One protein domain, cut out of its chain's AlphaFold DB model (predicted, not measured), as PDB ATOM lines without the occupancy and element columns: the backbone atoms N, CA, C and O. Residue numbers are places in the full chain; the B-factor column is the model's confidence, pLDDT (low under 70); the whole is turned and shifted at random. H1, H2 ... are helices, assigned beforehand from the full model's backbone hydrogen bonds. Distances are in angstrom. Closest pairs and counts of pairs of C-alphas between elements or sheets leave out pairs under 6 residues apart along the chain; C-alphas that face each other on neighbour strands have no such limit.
ATOM      1  N   THR A  26      68.417   1.618  46.861       77.56
ATOM      2  CA  THR A  26      68.550   0.366  46.092       77.56
ATOM      3  C   THR A  26      69.118   0.614  44.692       77.56
ATOM      4  O   THR A  26      69.921  -0.171  44.195       77.56
ATOM      5  N   PHE A  27      68.709   1.707  44.047       74.31
ATOM      6  CA  PHE A  27      69.248   2.128  42.756       74.31
ATOM      7  C   PHE A  27      70.738   2.470  42.853       74.31
ATOM      8  O   PHE A  27      71.536   1.946  42.079       74.31
ATOM      9  N   VAL A  28      71.112   3.311  43.821       76.62
ATOM     10  CA  VAL A  28      72.501   3.716  44.063       76.62
ATOM     11  C   VAL A  28      73.354   2.496  44.397       76.62
ATOM     12  O   VAL A  28      74.398   2.327  43.780       76.62
ATOM     13  N   ASP A  29      72.888   1.603  45.272       77.75
ATOM     14  CA  ASP A  29      73.605   0.378  45.640       77.75
ATOM     15  C   ASP A  29      73.867  -0.507  44.402       77.75
ATOM     16  O   ASP A  29      74.985  -0.983  44.203       77.75
ATOM     17  N   LYS A  30      72.879  -0.662  43.504       74.00
ATOM     18  CA  LYS A  30      73.042  -1.412  42.241       74.00
ATOM     19  C   LYS A  30      74.038  -0.764  41.284       74.00
ATOM     20  O   LYS A  30      74.822  -1.463  40.652       74.00
ATOM     21  N   VAL A  31      73.994   0.556  41.147       69.81
ATOM     22  CA  VAL A  31      74.875   1.289  40.232       69.81
ATOM     23  C   VAL A  31      76.308   1.305  40.760       69.81
ATOM     24  O   VAL A  31      77.227   0.937  40.031       69.81
ATOM     25  N   VAL A  32      76.497   1.688  42.026       71.75
ATOM     26  CA  VAL A  32      77.814   1.850  42.663       71.75
ATOM     27  C   VAL A  32      78.572   0.528  42.722       71.75
ATOM     28  O   VAL A  32      79.779   0.519  42.502       71.75
ATOM     29  N   LYS A  33      77.873  -0.594  42.912       75.00
ATOM     30  CA  LYS A  33      78.466  -1.939  42.894       75.00
ATOM     31  C   LYS A  33      79.269  -2.245  41.625       75.00
ATOM     32  O   LYS A  33      80.241  -2.990  41.685       75.00
ATOM     33  N   TRP A  34      78.854  -1.704  40.482       72.94
ATOM     34  CA  TRP A  34      79.498  -1.955  39.191       72.94
ATOM     35  C   TRP A  34      80.458  -0.851  38.765       72.94
ATOM     36  O   TRP A  34      81.005  -0.936  37.667       72.94
ATOM     37  N   ILE A  35      80.676   0.168  39.598       73.50
ATOM     38  CA  ILE A  35      81.706   1.172  39.344       73.50
ATOM     39  C   ILE A  35      83.050   0.548  39.738       73.50
ATOM     40  O   ILE A  35      83.270   0.293  40.922       73.50
ATOM     41  N   PRO A  36      83.969   0.305  38.787       74.38
ATOM     42  CA  PRO A  36      85.279  -0.262  39.083       74.38
ATOM     43  C   PRO A  36      86.189   0.831  39.664       74.38
ATOM     44  O   PRO A  36      87.116   1.299  39.005       74.38
ATOM     45  N   GLY A  37      85.877   1.276  40.885       78.94
ATOM     46  CA  GLY A  37      86.464   2.455  41.522       78.94
ATOM     47  C   GLY A  37      87.982   2.383  41.651       78.94
ATOM     48  O   GLY A  37      88.660   3.328  41.259       78.94
ATOM     49  N   ASP A  38      88.521   1.250  42.106       83.56
ATOM     50  CA  ASP A  38      89.969   1.073  42.283       83.56
ATOM     51  C   ASP A  38      90.719   1.131  40.947       83.56
ATOM     52  O   ASP A  38      91.730   1.820  40.806       83.56
ATOM     53  N   VAL A  39      90.186   0.447  39.929       85.50
ATOM     54  CA  VAL A  39      90.788   0.388  38.589       85.50
ATOM     55  C   VAL A  39      90.694   1.741  37.889       85.50
ATOM     56  O   VAL A  39      91.670   2.187  37.288       85.50
ATOM     57  N   LEU A  40      89.552   2.426  37.996       85.25
ATOM     58  CA  LEU A  40      89.381   3.776  37.461       85.25
ATOM     59  C   LEU A  40      90.252   4.790  38.193       85.25
ATOM     60  O   LEU A  40      90.817   5.657  37.538       85.25
ATOM     61  N   GLY A  41      90.390   4.677  39.514       86.50
ATOM     62  CA  GLY A  41      91.267   5.529  40.311       86.50
ATOM     63  C   GLY A  41      92.728   5.381  39.897       86.50
ATOM     64  O   GLY A  41      93.405   6.380  39.652       86.50
ATOM     65  N   LEU A  42      93.193   4.140  39.722       87.88
ATOM     66  CA  LEU A  42      94.545   3.859  39.239       87.88
ATOM     67  C   LEU A  42      94.749   4.357  37.800       87.88
ATOM     68  O   LEU A  42      95.778   4.958  37.491       87.88
ATOM     69  N   TYR A  43      93.759   4.153  36.931       86.94
ATOM     70  CA  TYR A  43      93.787   4.640  35.555       86.94
ATOM     71  C   TYR A  43      93.824   6.173  35.487       86.94
ATOM     72  O   TYR A  43      94.655   6.734  34.777       86.94
ATOM     73  N   LEU A  44      92.989   6.860  36.271       88.06
ATOM     74  CA  LEU A  44      92.986   8.320  36.405       88.06
ATOM     75  C   LEU A  44      94.337   8.845  36.891       88.06
ATOM     76  O   LEU A  44      94.849   9.818  36.332       88.06
ATOM     77  N   ALA A  45      94.932   8.199  37.895       88.44
ATOM     78  CA  ALA A  45      96.255   8.557  38.393       88.44
ATOM     79  C   ALA A  45      97.334   8.388  37.312       88.44
ATOM     80  O   ALA A  45      98.145   9.291  37.111       88.44
ATOM     81  N   ALA A  46      97.311   7.279  36.566       86.62
ATOM     82  CA  ALA A  46      98.259   7.014  35.485       86.62
ATOM     83  C   ALA A  46      98.128   8.021  34.328       86.62
ATOM     84  O   ALA A  46      99.130   8.577  33.879       86.62
ATOM     85  N   VAL A  47      96.898   8.310  33.884       86.88
ATOM     86  CA  VAL A  47      96.621   9.323  32.849       86.88
ATOM     87  C   VAL A  47      97.078  10.708  33.311       86.88
ATOM     88  O   VAL A  47      97.697  11.445  32.545       86.88
ATOM     89  N   SER A  48      96.834  11.053  34.578       86.69
ATOM     90  CA  SER A  48      97.264  12.337  35.146       86.69
ATOM     91  C   SER A  48      98.789  12.450  35.226       86.69
ATOM     92  O   SER A  48      99.332  13.509  34.924       86.69
ATOM     93  N   ALA A  49      99.483  11.365  35.586       86.88
ATOM     94  CA  ALA A  49     100.942  11.329  35.684       86.88
ATOM     95  C   ALA A  49     101.638  11.451  34.317       86.88
ATOM     96  O   ALA A  49     102.684  12.087  34.211       86.88
ATOM     97  N   ILE A  50     101.062  10.851  33.273       82.94
ATOM     98  CA  ILE A  50     101.606  10.875  31.903       82.94
ATOM     99  C   ILE A  50     101.216  12.163  31.160       82.94
ATOM    100  O   ILE A  50     101.913  12.600  30.243       82.94
ATOM    101  N   GLY A  51     100.135  12.805  31.598       78.94
ATOM    102  CA  GLY A  51      99.650  14.067  31.068       78.94
ATOM    103  C   GLY A  51      98.455  13.875  30.143       78.94
ATOM    104  O   GLY A  51      98.506  13.175  29.135       78.94
ATOM    105  N   VAL A  52      97.386  14.605  30.458       77.38
ATOM    106  CA  VAL A  52      96.075  14.559  29.789       77.38
ATOM    107  C   VAL A  52      96.153  14.904  28.290       77.38
ATOM    108  O   VAL A  52      95.291  14.503  27.514       77.38
ATOM    109  N   ALA A  53      97.195  15.623  27.866       74.88
ATOM    110  CA  ALA A  53      97.409  16.022  26.476       74.88
ATOM    111  C   ALA A  53      97.882  14.879  25.555       74.88
ATOM    112  O   ALA A  53      97.816  15.026  24.337       74.88
ATOM    113  N   ASN A  54      98.350  13.754  26.112       79.12
ATOM    114  CA  ASN A  54      98.853  12.611  25.350       79.12
ATOM    115  C   ASN A  54      98.009  11.363  25.648       79.12
ATOM    116  O   ASN A  54      98.413  10.540  26.470       79.12
ATOM    117  N   PRO A  55      96.842  11.190  25.002       82.25
ATOM    118  CA  PRO A  55      96.008  10.018  25.230       82.25
ATOM    119  C   PRO A  55      96.725   8.747  24.757       82.25
ATOM    120  O   PRO A  55      97.123   8.629  23.598       82.25
ATOM    121  N   GLN A  56      96.890   7.775  25.658       85.69
ATOM    122  CA  GLN A  56      97.591   6.522  25.370       85.69
ATOM    123  C   GLN A  56      96.624   5.336  25.382       85.69
ATOM    124  O   GLN A  56      96.088   4.954  26.422       85.69
ATOM    125  N   LEU A  57      96.428   4.718  24.213       88.25
ATOM    126  CA  LEU A  57      95.522   3.574  24.051       88.25
ATOM    127  C   LEU A  57      95.937   2.373  24.914       88.25
ATOM    128  O   LEU A  57      95.085   1.666  25.445       88.25
ATOM    129  N   TRP A  58      97.241   2.149  25.094       88.81
ATOM    130  CA  TRP A  58      97.730   1.007  25.867       88.81
ATOM    131  C   TRP A  58      97.351   1.098  27.354       88.81
ATOM    132  O   TRP A  58      97.025   0.072  27.940       88.81
ATOM    133  N   LEU A  59      97.294   2.299  27.948       87.19
ATOM    134  CA  LEU A  59      96.823   2.487  29.329       87.19
ATOM    135  C   LEU A  59      95.359   2.076  29.482       87.19
ATOM    136  O   LEU A  59      94.993   1.451  30.474       87.19
ATOM    137  N   LEU A  60      94.529   2.410  28.489       89.25
ATOM    138  CA  LEU A  60      93.125   2.009  28.463       89.25
ATOM    139  C   LEU A  60      93.005   0.483  28.386       89.25
ATOM    140  O   LEU A  60      92.238  -0.103  29.143       89.25
ATOM    141  N   ILE A  61      93.788  -0.164  27.518       89.81
ATOM    142  CA  ILE A  61      93.812  -1.630  27.404       89.81
ATOM    143  C   ILE A  61      94.232  -2.260  28.737       89.81
ATOM    144  O   ILE A  61      93.570  -3.181  29.211       89.81
ATOM    145  N   VAL A  62      95.287  -1.741  29.375       89.38
ATOM    146  CA  VAL A  62      95.744  -2.218  30.688       89.38
ATOM    147  C   VAL A  62      94.643  -2.067  31.737       89.38
ATOM    148  O   VAL A  62      94.372  -3.025  32.452       89.38
ATOM    149  N   ALA A  63      93.955  -0.924  31.799       88.00
ATOM    150  CA  ALA A  63      92.846  -0.720  32.732       88.00
ATOM    151  C   ALA A  63      91.679  -1.693  32.475       88.00
ATOM    152  O   ALA A  63      91.146  -2.283  33.416       88.00
ATOM    153  N   ILE A  64      91.310  -1.910  31.207       89.88
ATOM    154  CA  ILE A  64      90.250  -2.852  30.818       89.88
ATOM    155  C   ILE A  64      90.610  -4.286  31.216       89.88
ATOM    156  O   ILE A  64      89.729  -5.018  31.656       89.88
ATOM    157  N   LEU A  65      91.876  -4.689  31.083       89.25
ATOM    158  CA  LEU A  65      92.354  -6.017  31.484       89.25
ATOM    159  C   LEU A  65      92.539  -6.150  33.002       89.25
ATOM    160  O   LEU A  65      92.392  -7.244  33.546       89.25
ATOM    161  N   LEU A  66      92.818  -5.048  33.700       87.50
ATOM    162  CA  LEU A  66      92.995  -5.044  35.148       87.50
ATOM    163  C   LEU A  66      91.678  -5.314  35.887       87.50
ATOM    164  O   LEU A  66      91.681  -6.023  36.886       87.50
ATOM    165  N   ALA A  67      90.541  -4.820  35.393       85.44
ATOM    166  CA  ALA A  67      89.236  -5.091  36.004       85.44
ATOM    167  C   ALA A  67      88.865  -6.580  36.125       85.44
ATOM    168  O   ALA A  67      88.628  -7.032  37.249       85.44
ATOM    169  N   PRO A  68      88.853  -7.384  35.045       83.94
ATOM    170  CA  PRO A  68      88.582  -8.810  35.152       83.94
ATOM    171  C   PRO A  68      89.654  -9.519  35.984       83.94
ATOM    172  O   PRO A  68      89.321 -10.449  36.713       83.94
ATOM    173  N   PHE A  69      90.911  -9.059  35.938       85.62
ATOM    174  CA  PHE A  69      91.975  -9.585  36.792       85.62
ATOM    175  C   PHE A  69      91.651  -9.389  38.280       85.62
ATOM    176  O   PHE A  69      91.675 -10.357  39.032       85.62
ATOM    177  N   VAL A  70      91.262  -8.180  38.699       84.31
ATOM    178  CA  VAL A  70      90.865  -7.880  40.087       84.31
ATOM    179  C   VAL A  70      89.644  -8.701  40.507       84.31
ATOM    180  O   VAL A  70      89.626  -9.234  41.613       84.31
ATOM    181  N   VAL A  71      88.651  -8.871  39.629       81.88
ATOM    182  CA  VAL A  71      87.461  -9.690  39.925       81.88
ATOM    183  C   VAL A  71      87.824 -11.163  40.129       81.88
ATOM    184  O   VAL A  71      87.356 -11.787  41.082       81.88
ATOM    185  N   VAL A  72      88.665 -11.728  39.259       82.81
ATOM    186  CA  VAL A  72      89.078 -13.136  39.350       82.81
ATOM    187  C   VAL A  72      89.984 -13.357  40.561       82.81
ATOM    188  O   VAL A  72      89.699 -14.240  41.368       82.81
ATOM    189  N   PHE A  73      91.019 -12.539  40.749       80.75
ATOM    190  CA  PHE A  73      91.934 -12.675  41.888       80.75
ATOM    191  C   PHE A  73      91.251 -12.376  43.225       80.75
ATOM    192  O   PHE A  73      91.443 -13.118  44.186       80.75
ATOM    193  N   GLY A  74      90.393 -11.355  43.285       77.50
ATOM    194  CA  GLY A  74      89.603 -11.046  44.480       77.50
ATOM    195  C   GLY A  74      88.667 -12.192  44.869       77.50
ATOM    196  O   GLY A  74      88.484 -12.476  46.051       77.50
ATOM    197  N   SER A  75      88.148 -12.942  43.893       77.69
ATOM    198  CA  SER A  75      87.334 -14.128  44.180       77.69
ATOM    199  C   SER A  75      88.103 -15.269  44.840       77.69
ATOM    200  O   SER A  75      87.522 -16.043  45.596       77.69
ATOM    201  N   TRP A  76      89.408 -15.368  44.589       79.19
ATOM    202  CA  TRP A  76      90.259 -16.382  45.211       79.19
ATOM    203  C   TRP A  76      90.628 -16.027  46.649       79.19
ATOM    204  O   TRP A  76      90.916 -16.925  47.435       79.19
ATOM    205  N   THR A  77      90.573 -14.741  47.008       81.81
ATOM    206  CA  THR A  77      90.742 -14.287  48.398       81.81
ATOM    207  C   THR A  77      89.492 -14.484  49.259       81.81
ATOM    208  O   THR A  77      89.571 -14.353  50.478       81.81
ATOM    209  N   LEU A  78      88.350 -14.814  48.646       77.81
ATOM    210  CA  LEU A  78      87.093 -15.059  49.345       77.81
ATOM    211  C   LEU A  78      86.948 -16.543  49.745       77.81
ATOM    212  O   LEU A  78      87.325 -17.430  48.965       77.81
ATOM    213  N   PRO A  79      86.363 -16.821  50.927       77.19
ATOM    214  CA  PRO A  79      85.901 -18.154  51.314       77.19
ATOM    215  C   PRO A  79      84.980 -18.787  50.256       77.19
ATOM    216  O   PRO A  79      84.274 -18.072  49.544       77.19
ATOM    217  N   GLU A  80      84.986 -20.120  50.125       73.00
ATOM    218  CA  GLU A  80      84.239 -20.835  49.071       73.00
ATOM    219  C   GLU A  80      82.732 -20.565  49.076       73.00
ATOM    220  O   GLU A  80      82.130 -20.460  48.010       73.00
ATOM    221  N   ASP A  81      82.156 -20.378  50.259       71.94
ATOM    222  CA  ASP A  81      80.763 -20.010  50.509       71.94
ATOM    223  C   ASP A  81      80.415 -18.580  50.061       71.94
ATOM    224  O   ASP A  81      79.247 -18.268  49.852       71.94
ATOM    225  N   GLN A  82      81.416 -17.717  49.870       68.38
ATOM    226  CA  GLN A  82      81.252 -16.317  49.458       68.38
ATOM    227  C   GLN A  82      81.713 -16.071  48.016       68.38
ATOM    228  O   GLN A  82      81.704 -14.932  47.532       68.38
ATOM    229  N   ARG A  83      82.138 -17.124  47.304       73.50
ATOM    230  CA  ARG A  83      82.582 -16.993  45.916       73.50
ATOM    231  C   ARG A  83      81.396 -16.652  45.015       73.50
ATOM    232  O   ARG A  83      80.370 -17.326  45.061       73.50
ATOM    233  N   PRO A  84      81.532 -15.651  44.130       68.88
ATOM    234  CA  PRO A  84      80.469 -15.299  43.208       68.88
ATOM    235  C   PRO A  84      80.055 -16.464  42.308       68.88
ATOM    236  O   PRO A  84      80.870 -16.972  41.528       68.88
ATOM    237  N   SER A  85      78.766 -16.801  42.298       66.81
ATOM    238  CA  SER A  85      78.206 -17.554  41.182       66.81
ATOM    239  C   SER A  85      78.323 -16.665  39.924       66.81
ATOM    240  O   SER A  85      78.047 -15.462  39.941       66.81
ATOM    241  N   ARG A  86      78.824 -17.216  38.811       78.12
ATOM    242  CA  ARG A  86      79.098 -16.490  37.544       78.12
ATOM    243  C   ARG A  86      80.297 -15.526  37.547       78.12
ATOM    244  O   ARG A  86      80.253 -14.465  36.920       78.12
ATOM    245  N   LEU A  87      81.414 -15.951  38.134       78.50
ATOM    246  CA  LEU A  87      82.733 -15.320  37.968       78.50
ATOM    247  C   LEU A  87      83.070 -14.824  36.545       78.50
ATOM    248  O   LEU A  87      83.418 -13.649  36.415       78.50
ATOM    249  N   PRO A  88      82.930 -15.630  35.470       80.38
ATOM    250  CA  PRO A  88      83.275 -15.170  34.124       80.38
ATOM    251  C   PRO A  88      82.370 -14.030  33.638       80.38
ATOM    252  O   PRO A  88      82.854 -13.093  33.008       80.38
ATOM    253  N   ALA A  89      81.077 -14.050  33.976       80.75
ATOM    254  CA  ALA A  89      80.163 -12.969  33.614       80.75
ATOM    255  C   ALA A  89      80.518 -11.671  34.353       80.75
ATOM    256  O   ALA A  89      80.558 -10.609  33.736       80.75
ATOM    257  N   ARG A  90      80.841 -11.751  35.653       79.75
ATOM    258  CA  ARG A  90      81.286 -10.586  36.439       79.75
ATOM    259  C   ARG A  90      82.599 -10.007  35.910       79.75
ATOM    260  O   ARG A  90      82.717  -8.789  35.804       79.75
ATOM    261  N   ALA A  91      83.544 -10.861  35.517       83.94
ATOM    262  CA  ALA A  91      84.806 -10.438  34.918       83.94
ATOM    263  C   ALA A  91      84.579  -9.676  33.599       83.94
ATOM    264  O   ALA A  91      85.055  -8.551  33.451       83.94
ATOM    265  N   VAL A  92      83.777 -10.223  32.678       86.56
ATOM    266  CA  VAL A  92      83.449  -9.547  31.409       86.56
ATOM    267  C   VAL A  92      82.711  -8.229  31.655       86.56
ATOM    268  O   VAL A  92      83.080  -7.204  31.085       86.56
ATOM    269  N   LEU A  93      81.713  -8.221  32.543       85.06
ATOM    270  CA  LEU A  93      80.963  -7.008  32.873       85.06
ATOM    271  C   LEU A  93      81.859  -5.928  33.497       85.06
ATOM    272  O   LEU A  93      81.677  -4.754  33.194       85.06
ATOM    273  N   SER A  94      82.858  -6.305  34.300       84.06
ATOM    274  CA  SER A  94      83.824  -5.359  34.873       84.06
ATOM    275  C   SER A  94      84.732  -4.723  33.815       84.06
ATOM    276  O   SER A  94      84.967  -3.517  33.853       84.06
ATOM    277  N   ALA A  95      85.174  -5.501  32.820       87.06
ATOM    278  CA  ALA A  95      85.959  -4.990  31.699       87.06
ATOM    279  C   ALA A  95      85.149  -3.975  30.875       87.06
ATOM    280  O   ALA A  95      85.634  -2.889  30.553       87.06
ATOM    281  N   VAL A  96      83.883  -4.302  30.590       87.25
ATOM    282  CA  VAL A  96      82.955  -3.406  29.883       87.25
ATOM    283  C   VAL A  96      82.657  -2.155  30.712       87.25
ATOM    284  O   VAL A  96      82.651  -1.053  30.166       87.25
ATOM    285  N   ALA A  97      82.476  -2.292  32.029       87.31
ATOM    286  CA  ALA A  97      82.273  -1.158  32.924       87.31
ATOM    287  C   ALA A  97      83.452  -0.180  32.865       87.31
ATOM    288  O   ALA A  97      83.231   1.016  32.686       87.31
ATOM    289  N   VAL A  98      84.697  -0.671  32.954       88.19
ATOM    290  CA  VAL A  98      85.893   0.182  32.816       88.19
ATOM    291  C   VAL A  98      85.924   0.857  31.454       88.19
ATOM    292  O   VAL A  98      86.178   2.055  31.386       88.19
ATOM    293  N   ALA A  99      85.643   0.121  30.378       90.38
ATOM    294  CA  ALA A  99      85.642   0.674  29.029       90.38
ATOM    295  C   ALA A  99      84.659   1.854  28.898       90.38
ATOM    296  O   ALA A  99      85.039   2.908  28.387       90.38
ATOM    297  N   ILE A 100      83.432   1.705  29.413       88.88
ATOM    298  CA  ILE A 100      82.401   2.753  29.394       88.88
ATOM    299  C   ILE A 100      82.806   3.930  30.286       88.88
ATOM    300  O   ILE A 100      82.798   5.073  29.835       88.88
ATOM    301  N   TRP A 101      83.198   3.669  31.533       88.69
ATOM    302  CA  TRP A 101      83.565   4.727  32.476       88.69
ATOM    303  C   TRP A 101      84.841   5.469  32.073       88.69
ATOM    304  O   TRP A 101      84.966   6.662  32.326       88.69
ATOM    305  N   ALA A 102      85.770   4.827  31.368       88.56
ATOM    306  CA  ALA A 102      86.954   5.501  30.852       88.56
ATOM    307  C   ALA A 102      86.621   6.598  29.822       88.56
ATOM    308  O   ALA A 102      87.440   7.495  29.623       88.56
ATOM    309  N   LEU A 103      85.434   6.584  29.192       88.50
ATOM    310  CA  LEU A 103      84.979   7.675  28.313       88.50
ATOM    311  C   LEU A 103      84.776   8.990  29.074       88.50
ATOM    312  O   LEU A 103      84.873  10.059  28.477       88.50
ATOM    313  N   THR A 104      84.520   8.928  30.383       87.44
ATOM    314  CA  THR A 104      84.339  10.121  31.223       87.44
ATOM    315  C   THR A 104      85.668  10.708  31.699       87.44
ATOM    316  O   THR A 104      85.681  11.788  32.285       87.44
ATOM    317  N   VAL A 105      86.784  10.003  31.481       85.62
ATOM    318  CA  VAL A 105      88.119  10.417  31.919       85.62
ATOM    319  C   VAL A 105      88.750  11.342  30.867       85.62
ATOM    320  O   VAL A 105      88.915  10.929  29.713       85.62
ATOM    321  N   PRO A 106      89.137  12.579  31.234       83.81
ATOM    322  CA  PRO A 106      89.884  13.463  30.343       83.81
ATOM    323  C   PRO A 106      91.238  12.846  29.979       83.81
ATOM    324  O   PRO A 106      91.908  12.294  30.847       83.81
ATOM    325  N   GLY A 107      91.660  12.944  28.715       81.75
ATOM    326  CA  GLY A 107      92.936  12.376  28.259       81.75
ATOM    327  C   GLY A 107      92.957  10.848  28.218       81.75
ATOM    328  O   GLY A 107      94.022  10.242  28.118       81.75
ATOM    329  N   SER A 108      91.790  10.203  28.307       88.00
ATOM    330  CA  SER A 108      91.690   8.752  28.194       88.00
ATOM    331  C   SER A 108      92.136   8.255  26.820       88.00
ATOM    332  O   SER A 108      92.034   8.963  25.817       88.00
ATOM    333  N   GLY A 109      92.555   6.988  26.743       85.81
ATOM    334  CA  GLY A 109      92.921   6.338  25.480       85.81
ATOM    335  C   GLY A 109      91.818   6.366  24.412       85.81
ATOM    336  O   GLY A 109      92.117   6.243  23.228       85.81
ATOM    337  N   TRP A 110      90.557   6.611  24.787       88.69
ATOM    338  CA  TRP A 110      89.464   6.836  23.837       88.69
ATOM    339  C   TRP A 110      89.660   8.085  22.978       88.69
ATOM    340  O   TRP A 110      89.225   8.110  21.831       88.69
ATOM    341  N   GLN A 111      90.350   9.102  23.492       87.38
ATOM    342  CA  GLN A 111      90.612  10.347  22.769       87.38
ATOM    343  C   GLN A 111      91.655  10.188  21.649       87.38
ATOM    344  O   GLN A 111      91.871  11.122  20.883       87.38
ATOM    345  N   VAL A 112      92.258   9.001  21.493       86.88
ATOM    346  CA  VAL A 112      93.020   8.645  20.281       86.88
ATOM    347  C   VAL A 112      92.097   8.596  19.054       86.88
ATOM    348  O   VAL A 112      92.528   8.889  17.939       86.88
ATOM    349  N   PHE A 113      90.813   8.276  19.243       86.81
ATOM    350  CA  PHE A 113      89.822   8.299  18.172       86.81
ATOM    351  C   PHE A 113      89.291   9.723  17.962       86.81
ATOM    352  O   PHE A 113      88.762  10.349  18.880       86.81
ATOM    353  N   THR A 114      89.365  10.218  16.725       84.81
ATOM    354  CA  THR A 114      88.975  11.591  16.351       84.81
ATOM    355  C   THR A 114      87.522  11.932  16.681       84.81
ATOM    356  O   THR A 114      87.227  13.055  17.080       84.81
ATOM    357  N   VAL A 115      86.618  10.955  16.587       84.69
ATOM    358  CA  VAL A 115      85.201  11.112  16.960       84.69
ATOM    359  C   VAL A 115      85.048  11.494  18.437       84.69
ATOM    360  O   VAL A 115      84.187  12.306  18.784       84.69
ATOM    361  N   VAL A 116      85.902  10.934  19.299       84.00
ATOM    362  CA  VAL A 116      85.877  11.169  20.744       84.00
ATOM    363  C   VAL A 116      86.610  12.457  21.100       84.00
ATOM    364  O   VAL A 116      86.092  13.234  21.896       84.00
ATOM    365  N   SER A 117      87.776  12.731  20.508       84.31
ATOM    366  CA  SER A 117      88.540  13.945  20.833       84.31
ATOM    367  C   SER A 117      87.833  15.234  20.411       84.31
ATOM    368  O   SER A 117      87.873  16.215  21.149       84.31
ATOM    369  N   GLN A 118      87.117  15.228  19.281       89.00
ATOM    370  CA  GLN A 118      86.347  16.389  18.814       89.00
ATOM    371  C   GLN A 118      85.103  16.680  19.663       89.00
ATOM    372  O   GLN A 118      84.649  17.818  19.711       89.00
ATOM    373  N   ASN A 119      84.555  15.669  20.347       87.94
ATOM    374  CA  ASN A 119      83.317  15.769  21.126       87.94
ATOM    375  C   ASN A 119      83.515  15.334  22.583       87.94
ATOM    376  O   ASN A 119      82.596  14.793  23.198       87.94
ATOM    377  N   ALA A 120      84.708  15.548  23.145       83.44
ATOM    378  CA  ALA A 120      85.118  14.942  24.412       83.44
ATOM    379  C   ALA A 120      84.131  15.200  25.564       83.44
ATOM    380  O   ALA A 120      83.830  14.286  26.328       83.44
ATOM    381  N   GLN A 121      83.568  16.409  25.659       85.75
ATOM    382  CA  GLN A 121      82.552  16.732  26.669       85.75
ATOM    383  C   GLN A 121      81.248  15.955  26.456       85.75
ATOM    384  O   GLN A 121      80.741  15.334  27.387       85.75
ATOM    385  N   THR A 122      80.720  15.946  25.232       87.50
ATOM    386  CA  THR A 122      79.484  15.230  24.894       87.50
ATOM    387  C   THR A 122      79.639  13.729  25.121       87.50
ATOM    388  O   THR A 122      78.770  13.097  25.719       87.50
ATOM    389  N   VAL A 123      80.770  13.157  24.698       86.94
ATOM    390  CA  VAL A 123      81.070  11.732  24.878       86.94
ATOM    391  C   VAL A 123      81.253  11.383  26.352       86.94
ATOM    392  O   VAL A 123      80.786  10.328  26.769       86.94
ATOM    393  N   ALA A 124      81.838  12.268  27.164       88.06
ATOM    394  CA  ALA A 124      81.927  12.061  28.607       88.06
ATOM    395  C   ALA A 124      80.538  12.020  29.267       88.06
ATOM    396  O   ALA A 124      80.267  11.133  30.074       88.06
ATOM    397  N   VAL A 125      79.628  12.928  28.897       87.38
ATOM    398  CA  VAL A 125      78.253  12.930  29.428       87.38
ATOM    399  C   VAL A 125      77.496  11.673  28.996       87.38
ATOM    400  O   VAL A 125      76.885  11.003  29.828       87.38
ATOM    401  N   ILE A 126      77.571  11.310  27.712       87.75
ATOM    402  CA  ILE A 126      76.944  10.088  27.191       87.75
ATOM    403  C   ILE A 126      77.542   8.849  27.870       87.75
ATOM    404  O   ILE A 126      76.796   7.968  28.285       87.75
ATOM    405  N   GLY A 127      78.863   8.797  28.039       87.56
ATOM    406  CA  GLY A 127      79.570   7.719  28.726       87.56
ATOM    407  C   GLY A 127      79.123   7.562  30.178       87.56
ATOM    408  O   GLY A 127      78.876   6.442  30.616       87.56
ATOM    409  N   ALA A 128      78.917   8.668  30.899       86.75
ATOM    410  CA  ALA A 128      78.384   8.633  32.260       86.75
ATOM    411  C   ALA A 128      76.956   8.066  32.291       86.75
ATOM    412  O   ALA A 128      76.665   7.170  33.081       86.75
ATOM    413  N   ILE A 129      76.075   8.524  31.394       88.06
ATOM    414  CA  ILE A 129      74.703   8.000  31.282       88.06
ATOM    415  C   ILE A 129      74.728   6.501  30.960       88.06
ATOM    416  O   ILE A 129      74.040   5.718  31.615       88.06
ATOM    417  N   LEU A 130      75.554   6.086  29.996       87.94
ATOM    418  CA  LEU A 130      75.728   4.680  29.633       87.94
ATOM    419  C   LEU A 130      76.280   3.857  30.797       87.94
ATOM    420  O   LEU A 130      75.807   2.746  31.002       87.94
ATOM    421  N   GLY A 131      77.215   4.389  31.585       84.88
ATOM    422  CA  GLY A 131      77.760   3.722  32.770       84.88
ATOM    423  C   GLY A 131      76.696   3.481  33.841       84.88
ATOM    424  O   GLY A 131      76.616   2.388  34.404       84.88
ATOM    425  N   LEU A 132      75.819   4.463  34.067       85.81
ATOM    426  CA  LEU A 132      74.689   4.337  34.991       85.81
ATOM    427  C   LEU A 132      73.671   3.295  34.504       85.81
ATOM    428  O   LEU A 132      73.279   2.411  35.267       85.81
ATOM    429  N   VAL A 133      73.270   3.363  33.229       86.56
ATOM    430  CA  VAL A 133      72.345   2.389  32.622       86.56
ATOM    431  C   VAL A 133      72.955   0.987  32.635       86.56
ATOM    432  O   VAL A 133      72.279   0.018  32.982       86.56
ATOM    433  N   PHE A 134      74.246   0.876  32.328       86.31
ATOM    434  CA  PHE A 134      74.980  -0.380  32.361       86.31
ATOM    435  C   PHE A 134      74.978  -1.001  33.758       86.31
ATOM    436  O   PHE A 134      74.706  -2.191  33.870       86.31
ATOM    437  N   GLY A 135      75.187  -0.222  34.826       80.50
ATOM    438  CA  GLY A 135      75.123  -0.734  36.202       80.50
ATOM    439  C   GLY A 135      73.774  -1.384  36.548       80.50
ATOM    440  O   GLY A 135      73.724  -2.408  37.236       80.50
ATOM    441  N   LEU A 136      72.671  -0.851  36.006       82.44
ATOM    442  CA  LEU A 136      71.334  -1.436  36.168       82.44
ATOM    443  C   LEU A 136      71.185  -2.745  35.394       82.44
ATOM    444  O   LEU A 136      70.702  -3.734  35.949       82.44
ATOM    445  N   VAL A 137      71.617  -2.760  34.131       83.50
ATOM    446  CA  VAL A 137      71.549  -3.946  33.266       83.50
ATOM    447  C   VAL A 137      72.447  -5.060  33.807       83.50
ATOM    448  O   VAL A 137      72.009  -6.200  33.919       83.50
ATOM    449  N   ALA A 138      73.671  -4.738  34.224       81.06
ATOM    450  CA  ALA A 138      74.612  -5.684  34.815       81.06
ATOM    451  C   ALA A 138      74.049  -6.323  36.094       81.06
ATOM    452  O   ALA A 138      74.137  -7.538  36.269       81.06
ATOM    453  N   SER A 139      73.384  -5.531  36.943       78.81
ATOM    454  CA  SER A 139      72.693  -6.029  38.140       78.81
ATOM    455  C   SER A 139      71.486  -6.916  37.824       78.81
ATOM    456  O   SER A 139      71.143  -7.787  38.619       78.81
ATOM    457  N   ALA A 140      70.825  -6.710  36.683       79.12
ATOM    458  CA  ALA A 140      69.751  -7.589  36.221       79.12
ATOM    459  C   ALA A 140      70.291  -8.911  35.641       79.12
ATOM    460  O   ALA A 140      69.684  -9.962  35.835       79.12
ATOM    461  N   LEU A 141      71.436  -8.870  34.951       79.31
ATOM    462  CA  LEU A 141      72.080 -10.043  34.342       79.31
ATOM    463  C   LEU A 141      72.787 -10.943  35.365       79.31
ATOM    464  O   LEU A 141      72.842 -12.166  35.196       79.31
ATOM    465  N   VAL A 142      73.331 -10.341  36.420       78.94
ATOM    466  CA  VAL A 142      73.975 -11.036  37.535       78.94
ATOM    467  C   VAL A 142      73.334 -10.540  38.836       78.94
ATOM    468  O   VAL A 142      73.844  -9.593  39.445       78.94
TER     469      VAL A 142
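Overview. This is residues 26 to 142 of the 146 residues of an uncharacterized protein of Propionicimonas paludicola (UniProt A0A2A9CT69). Long helix H4 lies in the middle, with H3 packed along one side and H7 along the other, while H2 packs on H3 and H4. Short H1 crosses H7, tiny H5 and H6 sit at one end, and residues 76 to 82 stick out at the other. The printed part has 117 residues with seven named helices, H1 to H7 in order, and no named strand: all helix. It is compact, with a radius of gyration of the C-alphas of 14.8 A, and elongated, spanning 47 by 27 by 18 A.

Along the chain. H1 is residues 26 to 32, beginning at C-alpha 26 (68.550, 0.366, 46.092). H2 is residues 37 to 50, 19.8 A long. H3, residues 57 to 76, is 29.6 A long with a kink of 27 degrees near residue 68. H4 is residues 87 to 104, 26.4 A. H5 is residues 109 to 112 and H6 114 to 118. H7, residues 120 to 141, is 29.9 A long and ends at C-alpha 141 (72.080, -10.043, 34.342).

Arrangement. H2, H3 and H4 form an up and down bundle, each running against the one before. Hairpin H2 and H3 touch at a shallow tilt of 30 degrees, closest at the C-alphas of Tyr 43 and Ala 63, 6.1 A. Hairpin H3 and H4 touch at 34 degrees, only just shallow; the C-alphas of Pro 68 and Ala 91 are closest, 4.1 A. H7 touches H4 at 20 degrees, opposite ways, closest at the C-alphas of Ala 124 and Thr 104, 4.1 A. H1 touches H7 at a steep 57 degrees, closest at the C-alphas of Val 31 and Gly 135, 4.5 A. H5 touches H3 with the C-alphas of Gly 109 and Leu 57 closest, 4.1 A. H5 and H6 only just touch, only at the corner, with 3 pairs of C-alphas within 8 A. H3 and H7 are apart. Every O i to N i+4 pair is within hydrogen-bond range in H1, H2, H6 and H7, 15 of 16 in H3 and 12 of 14 in H4; H5 is too short for one.

Size, cuts and confidence. The C-alphas farthest apart, of Asp 81 and Gln 118, are 48.6 A apart. The printed part has no cut and no long link. Mean pLDDT of the printed part is 83.0; residues 31, 82 and 84 to 85 are under 70.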